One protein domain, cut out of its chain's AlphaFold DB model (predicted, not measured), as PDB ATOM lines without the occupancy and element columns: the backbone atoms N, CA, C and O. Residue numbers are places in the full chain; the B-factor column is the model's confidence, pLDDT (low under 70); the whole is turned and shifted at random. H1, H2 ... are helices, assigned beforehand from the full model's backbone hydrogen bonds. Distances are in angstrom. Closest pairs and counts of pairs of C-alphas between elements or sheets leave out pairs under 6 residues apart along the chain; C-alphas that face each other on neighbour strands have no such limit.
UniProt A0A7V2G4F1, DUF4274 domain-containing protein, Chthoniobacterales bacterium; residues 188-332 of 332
ATOM      1  N   GLY A 188     174.138 126.548 249.815       63.47
ATOM      2  CA  GLY A 188     172.765 126.805 250.252       63.47
ATOM      3  C   GLY A 188     172.458 128.299 250.366       63.47
ATOM      4  O   GLY A 188     171.447 128.771 249.848       63.47
ATOM      5  N   MET A 189     173.362 129.083 250.952       64.56
ATOM      6  CA  MET A 189     173.219 130.536 251.072       64.56
ATOM      7  C   MET A 189     173.304 131.245 249.714       64.56
ATOM      8  O   MET A 189     172.598 132.230 249.499       64.56
ATOM      9  N   GLU A 190     174.100 130.749 248.765       71.62
ATOM     10  CA  GLU A 190     174.128 131.265 247.389       71.62
ATOM     11  C   GLU A 190     172.818 130.993 246.644       71.62
ATOM     12  O   GLU A 190     172.295 131.881 245.959       71.62
ATOM     13  N   VAL A 191     172.255 129.792 246.807       73.12
ATOM     14  CA  VAL A 191     170.937 129.447 246.260       73.12
ATOM     15  C   VAL A 191     169.870 130.336 246.895       73.12
ATOM     16  O   VAL A 191     169.104 130.972 246.172       73.12
ATOM     17  N   ALA A 192     169.874 130.493 248.220       66.31
ATOM     18  CA  ALA A 192     168.957 131.387 248.922       66.31
ATOM     19  C   ALA A 192     169.102 132.845 248.445       66.31
ATOM     20  O   ALA A 192     168.107 133.523 248.200       66.31
ATOM     21  N   ALA A 193     170.328 133.327 248.228       69.12
ATOM     22  CA  ALA A 193     170.590 134.655 247.682       69.12
ATOM     23  C   ALA A 193     169.989 134.838 246.281       69.12
ATOM     24  O   ALA A 193     169.428 135.894 245.970       69.12
ATOM     25  N   LYS A 194     170.123 133.821 245.424       76.50
ATOM     26  CA  LYS A 194     169.592 133.815 244.058       76.50
ATOM     27  C   LYS A 194     168.064 133.815 244.058       76.50
ATOM     28  O   LYS A 194     167.466 134.625 243.347       76.50
ATOM     29  N   GLU A 195     167.449 132.982 244.892       75.81
ATOM     30  CA  GLU A 195     165.995 132.926 245.058       75.81
ATOM     31  C   GLU A 195     165.450 134.245 245.622       75.81
ATOM     32  O   GLU A 195     164.537 134.841 245.049       75.81
ATOM     33  N   LEU A 196     166.077 134.793 246.670       70.44
ATOM     34  CA  LEU A 196     165.700 136.082 247.257       70.44
ATOM     35  C   LEU A 196     165.804 137.232 246.244       70.44
ATOM     36  O   LEU A 196     164.951 138.119 246.223       70.44
ATOM     37  N   ARG A 197     166.818 137.215 245.370       77.81
ATOM     38  CA  ARG A 197     166.951 138.192 244.280       77.81
ATOM     39  C   ARG A 197     165.765 138.129 243.322       77.81
ATOM     40  O   ARG A 197     165.254 139.180 242.944       77.81
ATOM     41  N   SER A 198     165.328 136.922 242.957       73.94
ATOM     42  CA  SER A 198     164.151 136.715 242.107       73.94
ATOM     43  C   SER A 198     162.889 137.290 242.761       73.94
ATOM     44  O   SER A 198     162.159 138.052 242.130       73.94
ATOM     45  N   VAL A 199     162.692 137.034 244.063       72.06
ATOM     46  CA  VAL A 199     161.575 137.602 244.843       72.06
ATOM     47  C   VAL A 199     161.586 139.128 244.820       72.06
ATOM     48  O   VAL A 199     160.586 139.747 244.464       72.06
ATOM     49  N   ILE A 200     162.714 139.739 245.193       72.19
ATOM     50  CA  ILE A 200     162.853 141.198 245.286       72.19
ATOM     51  C   ILE A 200     162.617 141.848 243.920       72.19
ATOM     52  O   ILE A 200     161.912 142.852 243.832       72.19
ATOM     53  N   PHE A 201     163.163 141.263 242.853       74.12
ATOM     54  CA  PHE A 201     162.980 141.762 241.495       74.12
ATOM     55  C   PHE A 201     161.515 141.700 241.043       74.12
ATOM     56  O   PHE A 201     160.980 142.703 240.572       74.12
ATOM     57  N   ASN A 202     160.843 140.566 241.253       73.50
ATOM     58  CA  ASN A 202     159.431 140.395 240.904       73.50
ATOM     59  C   ASN A 202     158.525 141.363 241.683       73.50
ATOM     60  O   ASN A 202     157.644 141.994 241.104       73.50
ATOM     61  N   LEU A 203     158.783 141.555 242.981       71.50
ATOM     62  CA  LEU A 203     158.084 142.559 243.791       71.50
ATOM     63  C   LEU A 203     158.353 143.994 243.309       71.50
ATOM     64  O   LEU A 203     157.459 144.838 243.331       71.50
ATOM     65  N   GLY A 204     159.561 144.270 242.822       71.25
ATOM     66  CA  GLY A 204     159.893 145.526 242.159       71.25
ATOM     67  C   GLY A 204     159.058 145.759 240.898       71.25
ATOM     68  O   GLY A 204     158.473 146.831 240.754       71.25
ATOM     69  N   ILE A 205     158.942 144.749 240.025       73.06
ATOM     70  CA  ILE A 205     158.108 144.796 238.809       73.06
ATOM     71  C   ILE A 205     156.645 145.079 239.152       73.06
ATOM     72  O   ILE A 205     156.017 145.880 238.465       73.06
ATOM     73  N   VAL A 206     156.110 144.490 240.228       71.38
ATOM     74  CA  VAL A 206     154.758 144.813 240.723       71.38
ATOM     75  C   VAL A 206     154.628 146.315 240.978       71.38
ATOM     76  O   VAL A 206     153.675 146.941 240.518       71.38
ATOM     77  N   GLY A 207     155.605 146.909 241.670       70.50
ATOM     78  CA  GLY A 207     155.641 148.347 241.939       70.50
ATOM     79  C   GLY A 207     155.671 149.194 240.663       70.50
ATOM     80  O   GLY A 207     154.932 150.176 240.572       70.50
ATOM     81  N   VAL A 208     156.461 148.787 239.659       72.00
ATOM     82  CA  VAL A 208     156.477 149.414 238.321       72.00
ATOM     83  C   VAL A 208     155.091 149.325 237.698       72.00
ATOM     84  O   VAL A 208     154.501 150.347 237.369       72.00
ATOM     85  N   ALA A 209     154.539 148.118 237.575       71.06
ATOM     86  CA  ALA A 209     153.258 147.883 236.924       71.06
ATOM     87  C   ALA A 209     152.152 148.733 237.560       71.06
ATOM     88  O   ALA A 209     151.472 149.469 236.850       71.06
ATOM     89  N   VAL A 210     152.037 148.719 238.894       72.75
ATOM     90  CA  VAL A 210     151.061 149.526 239.649       72.75
ATOM     91  C   VAL A 210     151.231 151.021 239.386       72.75
ATOM     92  O   VAL A 210     150.237 151.732 239.239       72.75
ATOM     93  N   TYR A 211     152.468 151.520 239.314       72.62
ATOM     94  CA  TYR A 211     152.710 152.922 238.985       72.62
ATOM     95  C   TYR A 211     152.252 153.257 237.560       72.62
ATOM     96  O   TYR A 211     151.567 154.259 237.346       72.62
ATOM     97  N   TRP A 212     152.569 152.387 236.601       72.56
ATOM     98  CA  TRP A 212     152.230 152.565 235.192       72.56
ATOM     99  C   TRP A 212     150.724 152.508 234.908       72.56
ATOM    100  O   TRP A 212     150.267 153.178 233.982       72.56
ATOM    101  N   LEU A 213     149.926 151.826 235.742       73.69
ATOM    102  CA  LEU A 213     148.456 151.838 235.642       73.69
ATOM    103  C   LEU A 213     147.846 153.245 235.689       73.69
ATOM    104  O   LEU A 213     146.748 153.450 235.179       73.69
ATOM    105  N   ARG A 214     148.545 154.234 236.262       74.50
ATOM    106  CA  ARG A 214     148.081 155.632 236.291       74.50
ATOM    107  C   ARG A 214     148.064 156.304 234.921       74.50
ATOM    108  O   ARG A 214     147.397 157.319 234.763       74.50
ATOM    109  N   PHE A 215     148.804 155.760 233.962       71.50
ATOM    110  CA  PHE A 215     148.957 156.314 232.617       71.50
ATOM    111  C   PHE A 215     148.203 155.501 231.559       71.50
ATOM    112  O   PHE A 215     148.304 155.788 230.368       71.50
ATOM    113  N   VAL A 216     147.464 154.474 231.984       71.12
ATOM    114  CA  VAL A 216     146.612 153.659 231.121       71.12
ATOM    115  C   VAL A 216     145.300 154.399 230.865       71.12
ATOM    116  O   VAL A 216     144.612 154.786 231.807       71.12
ATOM    117  N   ASP A 217     144.944 154.562 229.591       74.56
ATOM    118  CA  ASP A 217     143.604 154.998 229.201       74.56
ATOM    119  C   ASP A 217     142.632 153.812 229.295       74.56
ATOM    120  O   ASP A 217     142.748 152.814 228.578       74.56
ATOM    121  N   TRP A 218     141.685 153.908 230.224       70.06
ATOM    122  CA  TRP A 218     140.768 152.827 230.586       70.06
ATOM    123  C   TRP A 218     139.637 152.608 229.575       70.06
ATOM    124  O   TRP A 218     138.883 151.646 229.711       70.06
ATOM    125  N   GLN A 219     139.507 153.462 228.555       73.69
ATOM    126  CA  GLN A 219     138.441 153.347 227.552       73.69
ATOM    127  C   GLN A 219     138.737 152.332 226.438       73.69
ATOM    128  O   GLN A 219     137.853 152.009 225.645       73.69
ATOM    129  N   ASN A 220     139.957 151.798 226.366       73.69
ATOM    130  CA  ASN A 220     140.398 150.983 225.240       73.69
ATOM    131  C   ASN A 220     140.536 149.496 225.629       73.69
ATOM    132  O   ASN A 220     141.310 149.128 226.512       73.69
ATOM    133  N   ILE A 221     139.802 148.612 224.941       64.06
ATOM    134  CA  ILE A 221     139.768 147.154 225.192       64.06
ATOM    135  C   ILE A 221     141.160 146.505 225.142       64.06
ATOM    136  O   ILE A 221     141.435 145.558 225.879       64.06
ATOM    137  N   THR A 222     142.065 147.036 224.320       67.06
ATOM    138  CA  THR A 222     143.457 146.562 224.249       67.06
ATOM    139  C   THR A 222     144.218 146.783 225.562       67.06
ATOM    140  O   THR A 222     145.054 145.961 225.936       67.06
ATOM    141  N   HIS A 223     143.865 147.819 226.328       67.06
ATOM    142  CA  HIS A 223     144.437 148.090 227.645       67.06
ATOM    143  C   HIS A 223     143.864 147.154 228.719       67.06
ATOM    144  O   HIS A 223     144.604 146.730 229.603       67.06
ATOM    145  N   LEU A 224     142.591 146.748 228.611       64.56
ATOM    146  CA  LEU A 224     142.001 145.720 229.481       64.56
ATOM    147  C   LEU A 224     142.654 144.345 229.264       64.56
ATOM    148  O   LEU A 224     142.944 143.642 230.231       64.56
ATOM    149  N   ALA A 225     142.951 143.981 228.012       66.38
ATOM    150  CA  ALA A 225     143.705 142.766 227.699       66.38
ATOM    151  C   ALA A 225     145.146 142.830 228.243       66.38
ATOM    152  O   ALA A 225     145.628 141.868 228.843       66.38
ATOM    153  N   GLY A 226     145.812 143.985 228.112       68.00
ATOM    154  CA  GLY A 226     147.122 144.232 228.721       68.00
ATOM    155  C   GLY A 226     147.101 144.129 230.250       68.00
ATOM    156  O   GLY A 226     147.990 143.518 230.836       68.00
ATOM    157  N   LEU A 227     146.053 144.647 230.899       67.94
ATOM    158  CA  LEU A 227     145.841 144.548 232.344       67.94
ATOM    159  C   LEU A 227     145.631 143.100 232.796       67.94
ATOM    160  O   LEU A 227     146.185 142.689 233.814       67.94
ATOM    161  N   ALA A 228     144.847 142.321 232.050       67.56
ATOM    162  CA  ALA A 228     144.627 140.909 232.337       67.56
ATOM    163  C   ALA A 228     145.939 140.114 232.239       67.56
ATOM    164  O   ALA A 228     146.267 139.364 233.156       67.56
ATOM    165  N   LEU A 229     146.737 140.340 231.189       69.12
ATOM    166  CA  LEU A 229     148.058 139.716 231.034       69.12
ATOM    167  C   LEU A 229     149.036 140.142 232.135       69.12
ATOM    168  O   LEU A 229     149.730 139.293 232.691       69.12
ATOM    169  N   LEU A 230     149.051 141.428 232.501       69.62
ATOM    170  CA  LEU A 230     149.832 141.932 233.631       69.62
ATOM    171  C   LEU A 230     149.402 141.278 234.940       69.62
ATOM    172  O   LEU A 230     150.257 140.862 235.707       69.62
ATOM    173  N   SER A 231     148.099 141.137 235.178       67.50
ATOM    174  CA  SER A 231     147.551 140.529 236.396       67.50
ATOM    175  C   SER A 231     147.879 139.036 236.484       67.50
ATOM    176  O   SER A 231     148.241 138.553 237.554       67.50
ATOM    177  N   VAL A 232     147.819 138.308 235.363       69.38
ATOM    178  CA  VAL A 232     148.257 136.905 235.280       69.38
ATOM    179  C   VAL A 232     149.763 136.794 235.520       69.38
ATOM    180  O   VAL A 232     150.190 135.966 236.321       69.38
ATOM    181  N   GLY A 233     150.571 137.656 234.893       71.50
ATOM    182  CA  GLY A 233     152.015 137.714 235.125       71.50
ATOM    183  C   GLY A 233     152.355 138.017 236.587       71.50
ATOM    184  O   GLY A 233     153.191 137.336 237.174       71.50
ATOM    185  N   LEU A 234     151.636 138.959 237.199       67.62
ATOM    186  CA  LEU A 234     151.751 139.318 238.611       67.62
ATOM    187  C   LEU A 234     151.424 138.139 239.520       67.62
ATOM    188  O   LEU A 234     152.151 137.859 240.467       67.62
ATOM    189  N   PHE A 235     150.333 137.432 239.227       69.50
ATOM    190  CA  PHE A 235     149.906 136.270 239.992       69.50
ATOM    191  C   PHE A 235     150.936 135.137 239.920       69.50
ATOM    192  O   PHE A 235     151.303 134.570 240.950       69.50
ATOM    193  N   LEU A 236     151.451 134.838 238.723       70.25
ATOM    194  CA  LEU A 236     152.507 133.842 238.534       70.25
ATOM    195  C   LEU A 236     153.793 134.251 239.265       70.25
ATOM    196  O   LEU A 236     154.373 133.436 239.977       70.25
ATOM    197  N   GLN A 237     154.175 135.526 239.186       67.00
ATOM    198  CA  GLN A 237     155.325 136.067 239.905       67.00
ATOM    199  C   GLN A 237     155.161 136.015 241.425       67.00
ATOM    200  O   GLN A 237     156.113 135.672 242.117       67.00
ATOM    201  N   LEU A 238     153.977 136.314 241.963       66.00
ATOM    202  CA  LEU A 238     153.694 136.205 243.398       66.00
ATOM    203  C   LEU A 238     153.721 134.747 243.868       66.00
ATOM    204  O   LEU A 238     154.228 134.452 244.951       66.00
ATOM    205  N   ARG A 239     153.224 133.816 243.046       71.06
ATOM    206  CA  ARG A 239     153.316 132.377 243.319       71.06
ATOM    207  C   ARG A 239     154.770 131.917 243.371       71.06
ATOM    208  O   ARG A 239     155.153 131.214 244.306       71.06
ATOM    209  N   ASP A 240     155.575 132.321 242.396       68.81
ATOM    210  CA  ASP A 240     156.985 131.943 242.328       68.81
ATOM    211  C   ASP A 240     157.798 132.650 243.424       68.81
ATOM    212  O   ASP A 240     158.673 132.036 244.028       68.81
ATOM    213  N   ALA A 241     157.430 133.880 243.792       64.50
ATOM    214  CA  ALA A 241     157.989 134.582 244.940       64.50
ATOM    215  C   ALA A 241     157.697 133.862 246.264       64.50
ATOM    216  O   ALA A 241     158.582 133.750 247.109       64.50
ATOM    217  N   ASN A 242     156.487 133.324 246.436       64.88
ATOM    218  CA  ASN A 242     156.140 132.514 247.602       64.88
ATOM    219  C   ASN A 242     156.947 131.211 247.659       64.88
ATOM    220  O   ASN A 242     157.401 130.834 248.741       64.88
ATOM    221  N   LYS A 243     157.164 130.548 246.514       67.25
ATOM    222  CA  LYS A 243     158.030 129.361 246.429       67.25
ATOM    223  C   LYS A 243     159.473 129.702 246.785       67.25
ATOM    224  O   LYS A 243     160.026 129.088 247.686       67.25
ATOM    225  N   ALA A 244     160.041 130.728 246.162       64.38
ATOM    226  CA  ALA A 244     161.391 131.197 246.446       64.38
ATOM    227  C   ALA A 244     161.550 131.626 247.916       64.38
ATOM    228  O   ALA A 244     162.532 131.272 248.557       64.38
ATOM    229  N   ALA A 245     160.559 132.301 248.507       63.47
ATOM    230  CA  ALA A 245     160.558 132.636 249.931       63.47
ATOM    231  C   ALA A 245     160.435 131.402 250.844       63.47
ATOM    232  O   ALA A 245     160.963 131.403 251.956       63.47
ATOM    233  N   ALA A 246     159.733 130.347 250.419       62.84
ATOM    234  CA  ALA A 246     159.723 129.064 251.119       62.84
ATOM    235  C   ALA A 246     161.097 128.380 251.034       62.84
ATOM    236  O   ALA A 246     161.625 127.995 252.070       62.84
ATOM    237  N   THR A 247     161.719 128.347 249.852       64.69
ATOM    238  CA  THR A 247     163.075 127.816 249.644       64.69
ATOM    239  C   THR A 247     164.109 128.569 250.474       64.69
ATOM    240  O   THR A 247     164.888 127.948 251.184       64.69
ATOM    241  N   VAL A 248     164.085 129.907 250.461       63.66
ATOM    242  CA  VAL A 248     164.965 130.737 251.297       63.66
ATOM    243  C   VAL A 248     164.750 130.420 252.768       63.66
ATOM    244  O   VAL A 248     165.725 130.245 253.479       63.66
ATOM    245  N   ARG A 249     163.505 130.299 253.243       64.00
ATOM    246  CA  ARG A 249     163.250 129.907 254.639       64.00
ATOM    247  C   ARG A 249     163.775 128.509 254.954       64.00
ATOM    248  O   ARG A 249     164.349 128.349 256.017       64.00
ATOM    249  N   GLY A 250     163.611 127.538 254.057       62.94
ATOM    250  CA  GLY A 250     164.148 126.186 254.226       62.94
ATOM    251  C   GLY A 250     165.674 126.177 254.308       62.94
ATOM    252  O   GLY A 250     166.234 125.644 255.256       62.94
ATOM    253  N   LEU A 251     166.348 126.862 253.381       63.50
ATOM    254  CA  LEU A 251     167.810 126.969 253.359       63.50
ATOM    255  C   LEU A 251     168.341 127.743 254.569       63.50
ATOM    256  O   LEU A 251     169.275 127.312 255.225       63.50
ATOM    257  N   MET A 252     167.706 128.858 254.914       63.72
ATOM    258  CA  MET A 252     168.080 129.653 256.081       63.72
ATOM    259  C   MET A 252     167.803 128.907 257.399       63.72
ATOM    260  O   MET A 252     168.540 129.100 258.358       63.72
ATOM    261  N   ARG A 253     166.785 128.031 257.458       61.53
ATOM    262  CA  ARG A 253     166.558 127.105 258.584       61.53
ATOM    263  C   ARG A 253     167.652 126.047 258.673       61.53
ATOM    264  O   ARG A 253     168.140 125.806 259.772       61.53
ATOM    265  N   ALA A 254     168.052 125.461 257.543       58.00
ATOM    266  CA  ALA A 254     169.161 124.508 257.493       58.00
ATOM    267  C   ALA A 254     170.467 125.137 258.016       58.00
ATOM    268  O   ALA A 254     171.221 124.489 258.731       58.00
ATOM    269  N   GLU A 255     170.667 126.431 257.751       60.59
ATOM    270  CA  GLU A 255     171.799 127.232 258.241       60.59
ATOM    271  C   GLU A 255     171.533 127.913 259.602       60.59
ATOM    272  O   GLU A 255     172.297 128.775 260.022       60.59
ATOM    273  N   ARG A 256     170.442 127.574 260.308       61.12
ATOM    274  CA  ARG A 256     170.074 128.101 261.646       61.12
ATOM    275  C   ARG A 256     169.858 129.620 261.752       61.12
ATOM    276  O   ARG A 256     169.826 130.171 262.849       61.12
ATOM    277  N   HIS A 257     169.621 130.310 260.643       62.59
ATOM    278  CA  HIS A 257     169.383 131.752 260.611       62.59
ATOM    279  C   HIS A 257     167.961 132.077 260.157       62.59
ATOM    280  O   HIS A 257     167.745 132.395 258.997       62.59
ATOM    281  N   THR A 258     166.948 132.096 261.022       56.84
ATOM    282  CA  THR A 258     165.613 132.525 260.566       56.84
ATOM    283  C   THR A 258     165.429 134.047 260.612       56.84
ATOM    284  O   THR A 258     165.403 134.666 261.680       56.84
ATOM    285  N   PRO A 259     165.262 134.729 259.457       60.88
ATOM    286  CA  PRO A 259     164.910 136.139 259.470       60.88
ATOM    287  C   PRO A 259     163.496 136.299 260.042       60.88
ATOM    288  O   PRO A 259     162.531 135.737 259.522       60.88
ATOM    289  N   SER A 260     163.357 137.103 261.102       68.69
ATOM    290  CA  SER A 260     162.045 137.415 261.692       68.69
ATOM    291  C   SER A 260     161.042 137.858 260.614       68.69
ATOM    292  O   SER A 260     161.408 138.613 259.706       68.69
ATOM    293  N   ARG A 261     159.765 137.466 260.747       66.12
ATOM    294  CA  ARG A 261     158.691 137.837 259.800       66.12
ATOM    295  C   ARG A 261     158.654 139.339 259.508       66.12
ATOM    296  O   ARG A 261     158.471 139.729 258.359       66.12
ATOM    297  N   LEU A 262     158.886 140.167 260.529       71.25
ATOM    298  CA  LEU A 262     158.950 141.621 260.398       71.25
ATOM    299  C   LEU A 262     160.085 142.070 259.469       71.25
ATOM    300  O   LEU A 262     159.850 142.869 258.571       71.25
ATOM    301  N   ARG A 263     161.306 141.543 259.640       69.12
ATOM    302  CA  ARG A 263     162.438 141.882 258.758       69.12
ATOM    303  C   ARG A 263     162.165 141.465 257.316       69.12
ATOM    304  O   ARG A 263     162.399 142.262 256.413       69.12
ATOM    305  N   SER A 264     161.623 140.269 257.104       66.25
ATOM    306  CA  SER A 264     161.243 139.794 255.768       66.25
ATOM    307  C   SER A 264     160.178 140.693 255.127       66.25
ATOM    308  O   SER A 264     160.306 141.059 253.960       66.25
ATOM    309  N   ALA A 265     159.175 141.124 255.899       69.31
ATOM    310  CA  ALA A 265     158.158 142.067 255.441       69.31
ATOM    311  C   ALA A 265     158.740 143.453 255.117       69.31
ATOM    312  O   ALA A 265     158.381 144.039 254.100       69.31
ATOM    313  N   LEU A 266     159.672 143.962 255.929       74.50
ATOM    314  CA  LEU A 266     160.358 145.235 255.678       74.50
ATOM    315  C   LEU A 266     161.211 145.187 254.406       74.50
ATOM    316  O   LEU A 266     161.231 146.152 253.649       74.50
ATOM    317  N   ILE A 267     161.884 144.066 254.146       70.19
ATOM    318  CA  ILE A 267     162.658 143.852 252.916       70.19
ATOM    319  C   ILE A 267     161.736 143.844 251.698       70.19
ATOM    320  O   ILE A 267     161.992 144.556 250.729       70.19
ATOM    321  N   ALA A 268     160.648 143.072 251.761       66.44
ATOM    322  CA  ALA A 268     159.667 142.992 250.686       66.44
ATOM    323  C   ALA A 268     159.005 144.357 250.423       66.44
ATOM    324  O   ALA A 268     158.969 144.818 249.284       66.44
ATOM    325  N   GLY A 269     158.546 145.041 251.473       70.88
ATOM    326  CA  GLY A 269     157.946 146.371 251.371       70.88
ATOM    327  C   GLY A 269     158.929 147.424 250.857       70.88
ATOM    328  O   GLY A 269     158.575 148.229 249.998       70.88
ATOM    329  N   GLY A 270     160.185 147.374 251.309       76.50
ATOM    330  CA  GLY A 270     161.257 148.241 250.822       76.50
ATOM    331  C   GLY A 270     161.552 148.041 249.335       76.50
ATOM    332  O   GLY A 270     161.723 149.020 248.615       76.50
ATOM    333  N   ALA A 271     161.545 146.794 248.852       69.12
ATOM    334  CA  ALA A 271     161.727 146.476 247.436       69.12
ATOM    335  C   ALA A 271     160.612 147.058 246.552       69.12
ATOM    336  O   ALA A 271     160.897 147.705 245.542       69.12
ATOM    337  N   VAL A 272     159.350 146.876 246.958       69.94
ATOM    338  CA  VAL A 272     158.187 147.437 246.250       69.94
ATOM    339  C   VAL A 272     158.265 148.965 246.220       69.94
ATOM    340  O   VAL A 272     158.107 149.573 245.160       69.94
ATOM    341  N   ALA A 273     158.554 149.592 247.364       74.94
ATOM    342  CA  ALA A 273     158.667 151.044 247.475       74.94
ATOM    343  C   ALA A 273     159.814 151.609 246.619       74.94
ATOM    344  O   ALA A 273     159.635 152.627 245.950       74.94
ATOM    345  N   ALA A 274     160.968 150.935 246.585       75.31
ATOM    346  CA  ALA A 274     162.097 151.321 245.744       75.31
ATOM    347  C   ALA A 274     161.754 151.228 244.250       75.31
ATOM    348  O   ALA A 274     162.034 152.164 243.501       75.31
ATOM    349  N   GLY A 275     161.096 150.148 243.818       68.50
ATOM    350  CA  GLY A 275     160.646 150.000 242.432       68.50
ATOM    351  C   GLY A 275     159.656 151.068 241.998       68.50
ATOM    352  O   GLY A 275     159.798 151.657 240.924       68.50
ATOM    353  N   TYR A 276     158.698 151.371 242.872       73.88
ATOM    354  CA  TYR A 276     157.755 152.461 242.670       73.88
ATOM    355  C   TYR A 276     158.473 153.815 242.548       73.88
ATOM    356  O   TYR A 276     158.249 154.553 241.590       73.88
ATOM    357  N   GLY A 277     159.376 154.128 243.484       77.50
ATOM    358  CA  GLY A 277     160.106 155.398 243.517       77.50
ATOM    359  C   GLY A 277     161.011 155.612 242.300       77.50
ATOM    360  O   GLY A 277     160.986 156.688 241.706       77.50
ATOM    361  N   LEU A 278     161.759 154.583 241.884       75.19
ATOM    362  CA  LEU A 278     162.604 154.640 240.684       75.19
ATOM    363  C   LEU A 278     161.778 154.893 239.419       75.19
ATOM    364  O   LEU A 278     162.140 155.750 238.616       75.19
ATOM    365  N   SER A 279     160.643 154.201 239.276       70.31
ATOM    366  CA  SER A 279     159.731 154.401 238.141       70.31
ATOM    367  C   SER A 279     159.165 155.818 238.112       70.31
ATOM    368  O   SER A 279     159.083 156.432 237.048       70.31
ATOM    369  N   ALA A 280     158.807 156.354 239.282       77.25
ATOM    370  CA  ALA A 280     158.278 157.704 239.403       77.25
ATOM    371  C   ALA A 280     159.302 158.769 239.003       77.25
ATOM    372  O   ALA A 280     158.984 159.655 238.212       77.25
ATOM    373  N   LEU A 281     160.539 158.656 239.492       83.12
ATOM    374  CA  LEU A 281     161.618 159.581 239.142       83.12
ATOM    375  C   LEU A 281     161.973 159.513 237.654       83.12
ATOM    376  O   LEU A 281     162.148 160.551 237.020       83.12
ATOM    377  N   ALA A 282     162.041 158.309 237.081       77.56
ATOM    378  CA  ALA A 282     162.373 158.128 235.672       77.56
ATOM    379  C   ALA A 282     161.307 158.744 234.747       77.56
ATOM    380  O   ALA A 282     161.648 159.416 233.772       77.56
ATOM    381  N   LEU A 283     160.020 158.586 235.080       77.38
ATOM    382  CA  LEU A 283     158.926 159.214 234.336       77.38
ATOM    383  C   LEU A 283     158.877 160.736 234.532       77.38
ATOM    384  O   LEU A 283     158.669 161.458 233.561       77.38
ATOM    385  N   GLN A 284     159.118 161.243 235.744       86.00
ATOM    386  CA  GLN A 284     159.223 162.690 235.983       86.00
ATOM    387  C   GLN A 284     160.348 163.322 235.158       86.00
ATOM    388  O   GLN A 284     160.136 164.356 234.527       86.00
ATOM    389  N   ALA A 285     161.521 162.685 235.123       83.56
ATOM    390  CA  ALA A 285     162.646 163.137 234.312       83.56
ATOM    391  C   ALA A 285     162.303 163.121 232.816       83.56
ATOM    392  O   ALA A 285     162.569 164.095 232.117       83.56
ATOM    393  N   TYR A 286     161.661 162.053 232.335       85.12
ATOM    394  CA  TYR A 286     161.208 161.954 230.951       85.12
ATOM    395  C   TYR A 286     160.263 163.098 230.562       85.12
ATOM    396  O   TYR A 286     160.532 163.804 229.593       85.12
ATOM    397  N   PHE A 287     159.206 163.336 231.344       84.56
ATOM    398  CA  PHE A 287     158.249 164.405 231.050       84.56
ATOM    399  C   PHE A 287     158.872 165.801 231.157       84.56
ATOM    400  O   PHE A 287     158.499 166.694 230.400       84.56
ATOM    401  N   ALA A 288     159.843 166.002 232.053       86.94
ATOM    402  CA  ALA A 288     160.588 167.256 232.126       86.94
ATOM    403  C   ALA A 288     161.432 167.499 230.861       86.94
ATOM    404  O   ALA A 288     161.459 168.616 230.348       86.94
ATOM    405  N   LEU A 289     162.089 166.460 230.335       84.62
ATOM    406  CA  LEU A 289     162.882 166.539 229.102       84.62
ATOM    407  C   LEU A 289     162.007 166.740 227.858       84.62
ATOM    408  O   LEU A 289     162.356 167.535 226.986       84.62
ATOM    409  N   GLU A 290     160.865 166.056 227.790       83.81
ATOM    410  CA  GLU A 290     159.867 166.241 226.732       83.81
ATOM    411  C   GLU A 290     159.286 167.664 226.764       83.81
ATOM    412  O   GLU A 290     159.279 168.352 225.746       83.81
ATOM    413  N   GLY A 291     158.891 168.160 227.943       85.94
ATOM    414  CA  GLY A 291     158.371 169.521 228.118       85.94
ATOM    415  C   GLY A 291     159.393 170.620 227.808       85.94
ATOM    416  O   GLY A 291     159.018 171.704 227.368       85.94
ATOM    417  N   ALA A 292     160.686 170.335 227.980       91.56
ATOM    418  CA  ALA A 292     161.779 171.213 227.568       91.56
ATOM    419  C   ALA A 292     162.089 171.145 226.058       91.56
ATOM    420  O   ALA A 292     162.971 171.860 225.585       91.56
ATOM    421  N   GLY A 293     161.407 170.278 225.299       89.19
ATOM    422  CA  GLY A 293     161.655 170.062 223.872       89.19
ATOM    423  C   GLY A 293     162.969 169.335 223.566       89.19
ATOM    424  O   GLY A 293     163.405 169.320 222.418       89.19
ATOM    425  N   LEU A 294     163.613 168.737 224.575       87.75
ATOM    426  CA  LEU A 294     164.878 168.006 224.422       87.75
ATOM    427  C   LEU A 294     164.670 166.583 223.894       87.75
ATOM    428  O   LEU A 294     165.586 165.990 223.330       87.75
ATOM    429  N   ILE A 295     163.469 166.033 224.081       86.25
ATOM    430  CA  ILE A 295     163.049 164.741 223.543       86.25
ATOM    431  C   ILE A 295     161.778 164.967 222.730       86.25
ATOM    432  O   ILE A 295     160.822 165.559 223.224       86.25
ATOM    433  N   HIS A 296     161.764 164.473 221.494       85.56
ATOM    434  CA  HIS A 296     160.571 164.429 220.658       85.56
ATOM    435  C   HIS A 296     160.184 162.968 220.430       85.56
ATOM    436  O   HIS A 296     160.887 162.247 219.722       85.56
ATOM    437  N   ASP A 297     159.090 162.525 221.052       82.50
ATOM    438  CA  ASP A 297     158.647 161.127 221.022       82.50
ATOM    439  C   ASP A 297     157.192 160.979 220.537       82.50
ATOM    440  O   ASP A 297     156.302 160.568 221.285       82.50
ATOM    441  N   PRO A 298     156.915 161.296 219.263       77.56
ATOM    442  CA  PRO A 298     155.561 161.219 218.715       77.56
ATOM    443  C   PRO A 298     155.010 159.785 218.660       77.56
ATOM    444  O   PRO A 298     153.802 159.595 218.556       77.56
ATOM    445  N   ALA A 299     155.882 158.775 218.731       78.25
ATOM    446  CA  ALA A 299     155.517 157.363 218.652       78.25
ATOM    447  C   ALA A 299     155.463 156.656 220.023       78.25
ATOM    448  O   ALA A 299     155.060 155.495 220.091       78.25
ATOM    449  N   GLY A 300     155.835 157.330 221.117       75.31
ATOM    450  CA  GLY A 300     155.788 156.774 222.473       75.31
ATOM    451  C   GLY A 300     156.920 155.793 222.820       75.31
ATOM    452  O   GLY A 300     156.833 155.092 223.833       75.31
ATOM    453  N   TYR A 301     157.979 155.710 222.010       75.31
ATOM    454  CA  TYR A 301     159.119 154.815 222.243       75.31
ATOM    455  C   TYR A 301     160.004 155.260 223.415       75.31
ATOM    456  O   TYR A 301     160.608 154.429 224.093       75.31
ATOM    457  N   GLY A 302     160.048 156.556 223.705       77.25
ATOM    458  CA  GLY A 302     160.714 157.132 224.867       77.25
ATOM    459  C   GLY A 302     160.147 156.595 226.180       77.25
ATOM    460  O   GLY A 302     160.908 156.229 227.077       77.25
ATOM    461  N   LYS A 303     158.826 156.401 226.259       72.94
ATOM    462  CA  LYS A 303     158.168 155.754 227.412       72.94
ATOM    463  C   LYS A 303     158.616 154.298 227.589       72.94
ATOM    464  O   LYS A 303     158.859 153.862 228.714       72.94
ATOM    465  N   ILE A 304     158.797 153.563 226.491       72.75
ATOM    466  CA  ILE A 304     159.332 152.191 226.518       72.75
ATOM    467  C   ILE A 304     160.788 152.192 227.014       72.75
ATOM    468  O   ILE A 304     161.154 151.355 227.840       72.75
ATOM    469  N   GLY A 305     161.602 153.162 226.586       75.38
ATOM    470  CA  GLY A 305     162.970 153.341 227.085       75.38
ATOM    471  C   GLY A 305     163.026 153.606 228.594       75.38
ATOM    472  O   GLY A 305     163.822 152.993 229.306       75.38
ATOM    473  N   VAL A 306     162.129 154.448 229.111       75.44
ATOM    474  CA  VAL A 306     162.001 154.737 230.551       75.44
ATOM    475  C   VAL A 306     161.593 153.494 231.341       75.44
ATOM    476  O   VAL A 306     162.147 153.230 232.411       75.44
ATOM    477  N   LEU A 307     160.660 152.700 230.811       72.69
ATOM    478  CA  LEU A 307     160.256 151.431 231.413       72.69
ATOM    479  C   LEU A 307     161.429 150.437 231.472       72.69
ATOM    480  O   LEU A 307     161.664 149.823 232.517       72.69
ATOM    481  N   ALA A 308     162.196 150.314 230.385       73.50
ATOM    482  CA  ALA A 308     163.363 149.437 230.321       73.50
ATOM    483  C   ALA A 308     164.448 149.860 231.329       73.50
ATOM    484  O   ALA A 308     164.957 149.023 232.075       73.50
ATOM    485  N   LEU A 309     164.744 151.162 231.418       77.31
ATOM    486  CA  LEU A 309     165.708 151.710 232.378       77.31
ATOM    487  C   LEU A 309     165.257 151.516 233.831       77.31
ATOM    488  O   LEU A 309     166.057 151.103 234.671       77.31
ATOM    489  N   SER A 310     163.973 151.744 234.124       71.81
ATOM    490  CA  SER A 310     163.399 151.517 235.459       71.81
ATOM    491  C   SER A 310     163.504 150.044 235.864       71.81
ATOM    492  O   SER A 310     163.876 149.729 236.994       71.81
ATOM    493  N   THR A 311     163.254 149.135 234.918       73.31
ATOM    494  CA  THR A 311     163.389 147.686 235.122       73.31
ATOM    495  C   THR A 311     164.846 147.279 235.362       73.31
ATOM    496  O   THR A 311     165.128 146.501 236.275       73.31
ATOM    497  N   ALA A 312     165.798 147.834 234.604       74.25
ATOM    498  CA  ALA A 312     167.225 147.568 234.791       74.25
ATOM    499  C   ALA A 312     167.741 148.088 236.146       74.25
ATOM    500  O   ALA A 312     168.470 147.384 236.848       74.25
ATOM    501  N   ALA A 313     167.317 149.288 236.556       75.25
ATOM    502  CA  ALA A 313     167.644 149.852 237.866       75.25
ATOM    503  C   ALA A 313     167.089 148.982 239.004       75.25
ATOM    504  O   ALA A 313     167.794 148.671 239.968       75.25
ATOM    505  N   LEU A 314     165.850 148.508 238.861       72.56
ATOM    506  CA  LEU A 314     165.245 147.546 239.778       72.56
ATOM    507  C   LEU A 314     166.038 146.249 239.889       72.56
ATOM    508  O   LEU A 314     166.292 145.779 240.996       72.56
ATOM    509  N   TRP A 315     166.488 145.697 238.766       73.56
ATOM    510  CA  TRP A 315     167.330 144.506 238.769       73.56
ATOM    511  C   TRP A 315     168.648 144.729 239.526       73.56
ATOM    512  O   TRP A 315     169.020 143.916 240.376       73.56
ATOM    513  N   GLY A 316     169.316 145.864 239.292       73.94
ATOM    514  CA  GLY A 316     170.542 146.239 240.003       73.94
ATOM    515  C   GLY A 316     170.336 146.416 241.513       73.94
ATOM    516  O   GLY A 316     171.120 145.901 242.314       73.94
ATOM    517  N   THR A 317     169.250 147.079 241.925       72.56
ATOM    518  CA  THR A 317     168.915 147.238 243.353       72.56
ATOM    519  C   THR A 317     168.549 145.911 244.011       72.56
ATOM    520  O   THR A 317     169.011 145.646 245.121       72.56
ATOM    521  N   ALA A 318     167.812 145.035 243.323       70.19
ATOM    522  CA  ALA A 318     167.494 143.696 243.805       70.19
ATOM    523  C   ALA A 318     168.758 142.847 243.994       70.19
ATOM    524  O   ALA A 318     168.920 142.165 245.010       70.19
ATOM    525  N   TRP A 319     169.690 142.931 243.041       77.44
ATOM    526  CA  TRP A 319     170.990 142.279 243.132       77.44
ATOM    527  C   TRP A 319     171.775 142.759 244.358       77.44
ATOM    528  O   TRP A 319     172.199 141.934 245.174       77.44
ATOM    529  N   LEU A 320     171.906 144.075 244.543       73.44
ATOM    530  CA  LEU A 320     172.649 144.655 245.663       73.44
ATOM    531  C   LEU A 320     171.986 144.349 247.015       73.44
ATOM    532  O   LEU A 320     172.669 143.952 247.958       73.44
ATOM    533  N   ALA A 321     170.659 144.467 247.104       71.56
ATOM    534  CA  ALA A 321     169.899 144.145 248.307       71.56
ATOM    535  C   ALA A 321     170.074 142.673 248.696       71.56
ATOM    536  O   ALA A 321     170.380 142.392 249.852       71.56
ATOM    537  N   SER A 322     169.981 141.739 247.740       71.31
ATOM    538  CA  SER A 322     170.213 140.312 248.012       71.31
ATOM    539  C   SER A 322     171.608 140.062 248.601       71.31
ATOM    540  O   SER A 322     171.731 139.380 249.615       71.31
ATOM    541  N   ARG A 323     172.653 140.700 248.050       72.94
ATOM    542  CA  ARG A 323     174.039 140.607 248.548       72.94
ATOM    543  C   ARG A 323     174.188 141.160 249.967       72.94
ATOM    544  O   ARG A 323     174.860 140.544 250.792       72.94
ATOM    545  N   ILE A 324     173.584 142.316 250.249       73.25
ATOM    546  CA  ILE A 324     173.647 142.951 251.573       73.25
ATOM    547  C   ILE A 324     172.900 142.114 252.607       73.25
ATOM    548  O   ILE A 324     173.395 141.953 253.719       73.25
ATOM    549  N   LEU A 325     171.723 141.593 252.261       69.19
ATOM    550  CA  LEU A 325     170.902 140.806 253.175       69.19
ATOM    551  C   LEU A 325     171.574 139.488 253.521       69.19
ATOM    552  O   LEU A 325     171.697 139.191 254.699       69.19
ATOM    553  N   VAL A 326     172.093 138.768 252.528       67.69
ATOM    554  CA  VAL A 326     172.873 137.542 252.748       67.69
ATOM    555  C   VAL A 326     174.050 137.844 253.672       67.69
ATOM    556  O   VAL A 326     174.174 137.225 254.716       67.69
ATOM    557  N   ARG A 327     174.834 138.896 253.399       68.94
ATOM    558  CA  ARG A 327     175.943 139.274 254.290       68.94
ATOM    559  C   ARG A 327     175.497 139.654 255.708       68.94
ATOM    560  O   ARG A 327     176.143 139.274 256.673       68.94
ATOM    561  N   LYS A 328     174.428 140.437 255.864       68.81
ATOM    562  CA  LYS A 328     173.999 140.930 257.185       68.81
ATOM    563  C   LYS A 328     173.234 139.903 258.016       68.81
ATOM    564  O   LYS A 328     173.241 140.036 259.234       68.81
ATOM    565  N   PHE A 329     172.529 138.971 257.382       61.59
ATOM    566  CA  PHE A 329     171.789 137.926 258.089       61.59
ATOM    567  C   PHE A 329     172.668 136.769 258.534       61.59
ATOM    568  O   PHE A 329     172.252 136.052 259.432       61.59
ATOM    569  N   LEU A 330     173.827 136.596 257.902       52.84
ATOM    570  CA  LEU A 330     174.623 135.383 258.045       52.84
ATOM    571  C   LEU A 330     175.954 135.613 258.767       52.84
ATOM    572  O   LEU A 330     176.515 134.678 259.311       52.84
ATOM    573  N   PHE A 331     176.446 136.856 258.818       54.09
ATOM    574  CA  PHE A 331     177.710 137.198 259.488       54.09
ATOM    575  C   PHE A 331     177.515 137.987 260.791       54.09
ATOM    576  O   PHE A 331     178.347 138.821 261.151       54.09
ATOM    577  N   ARG A 332     176.385 137.783 261.473       49.09
ATOM    578  CA  ARG A 332     176.102 138.321 262.811       49.09
ATOM    579  C   ARG A 332     175.424 137.275 263.666       49.09
ATOM    580  O   ARG A 332     175.770 137.245 264.861       49.09
TER     581      ARG A 332
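What this domain is: This is residues 188 to 332 of the 332 residues of the protein "DUF4274 domain-containing protein" of Chthoniobacterales bacterium (UniProt A0A7V2G4F1). An elongated stack of long helices: the longest, H2, packs along H1, which sits between it and the pair H3 and H4, and H1, H3 and H4 form a bundle. The printed part has 145 residues, with four named helices, H1 to H4 in order, no named strand, class all helix. It is only just loose, close to compact, with radius of gyration of the C-alphas 17.7 A, spanning 56 by 32 by 22 A.

How they stand to each other: H2, residues 221 to 254, and H1, residues 188 to 215, form a hairpin and touch at a shallow tilt of 23 degrees; closest C-alphas Val 199 and Ala 241, 4.7 A. H1, with residues 200 to 211 alone, touches H3, residues 261 to 291; closest C-alphas Gly 204 and Gly 275, 4.5 A. H4, residues 301 to 330, touches H1; closest C-alphas Arg 197 and Ser 322, 5.4 A. H3 and H4 form a hairpin. H2 is apart from H3 and H4. Every O i to N i+4 pair is within hydrogen-bond range in H2, H3 and H4, and 22 of 24 in H1.

Where its parts are: H2 measures 49.2 A from C-alpha 221 at (139.768, 147.154, 225.192), H1 41.8 A, H3 44.8 A, and H4 43.6 A to C-alpha 330 at (174.623, 135.383, 258.045).

The domain as a whole: The printed part has no cut and no long link. Mean pLDDT of the printed part is 71.5, with 57 residues under 70, among them 240 to 261.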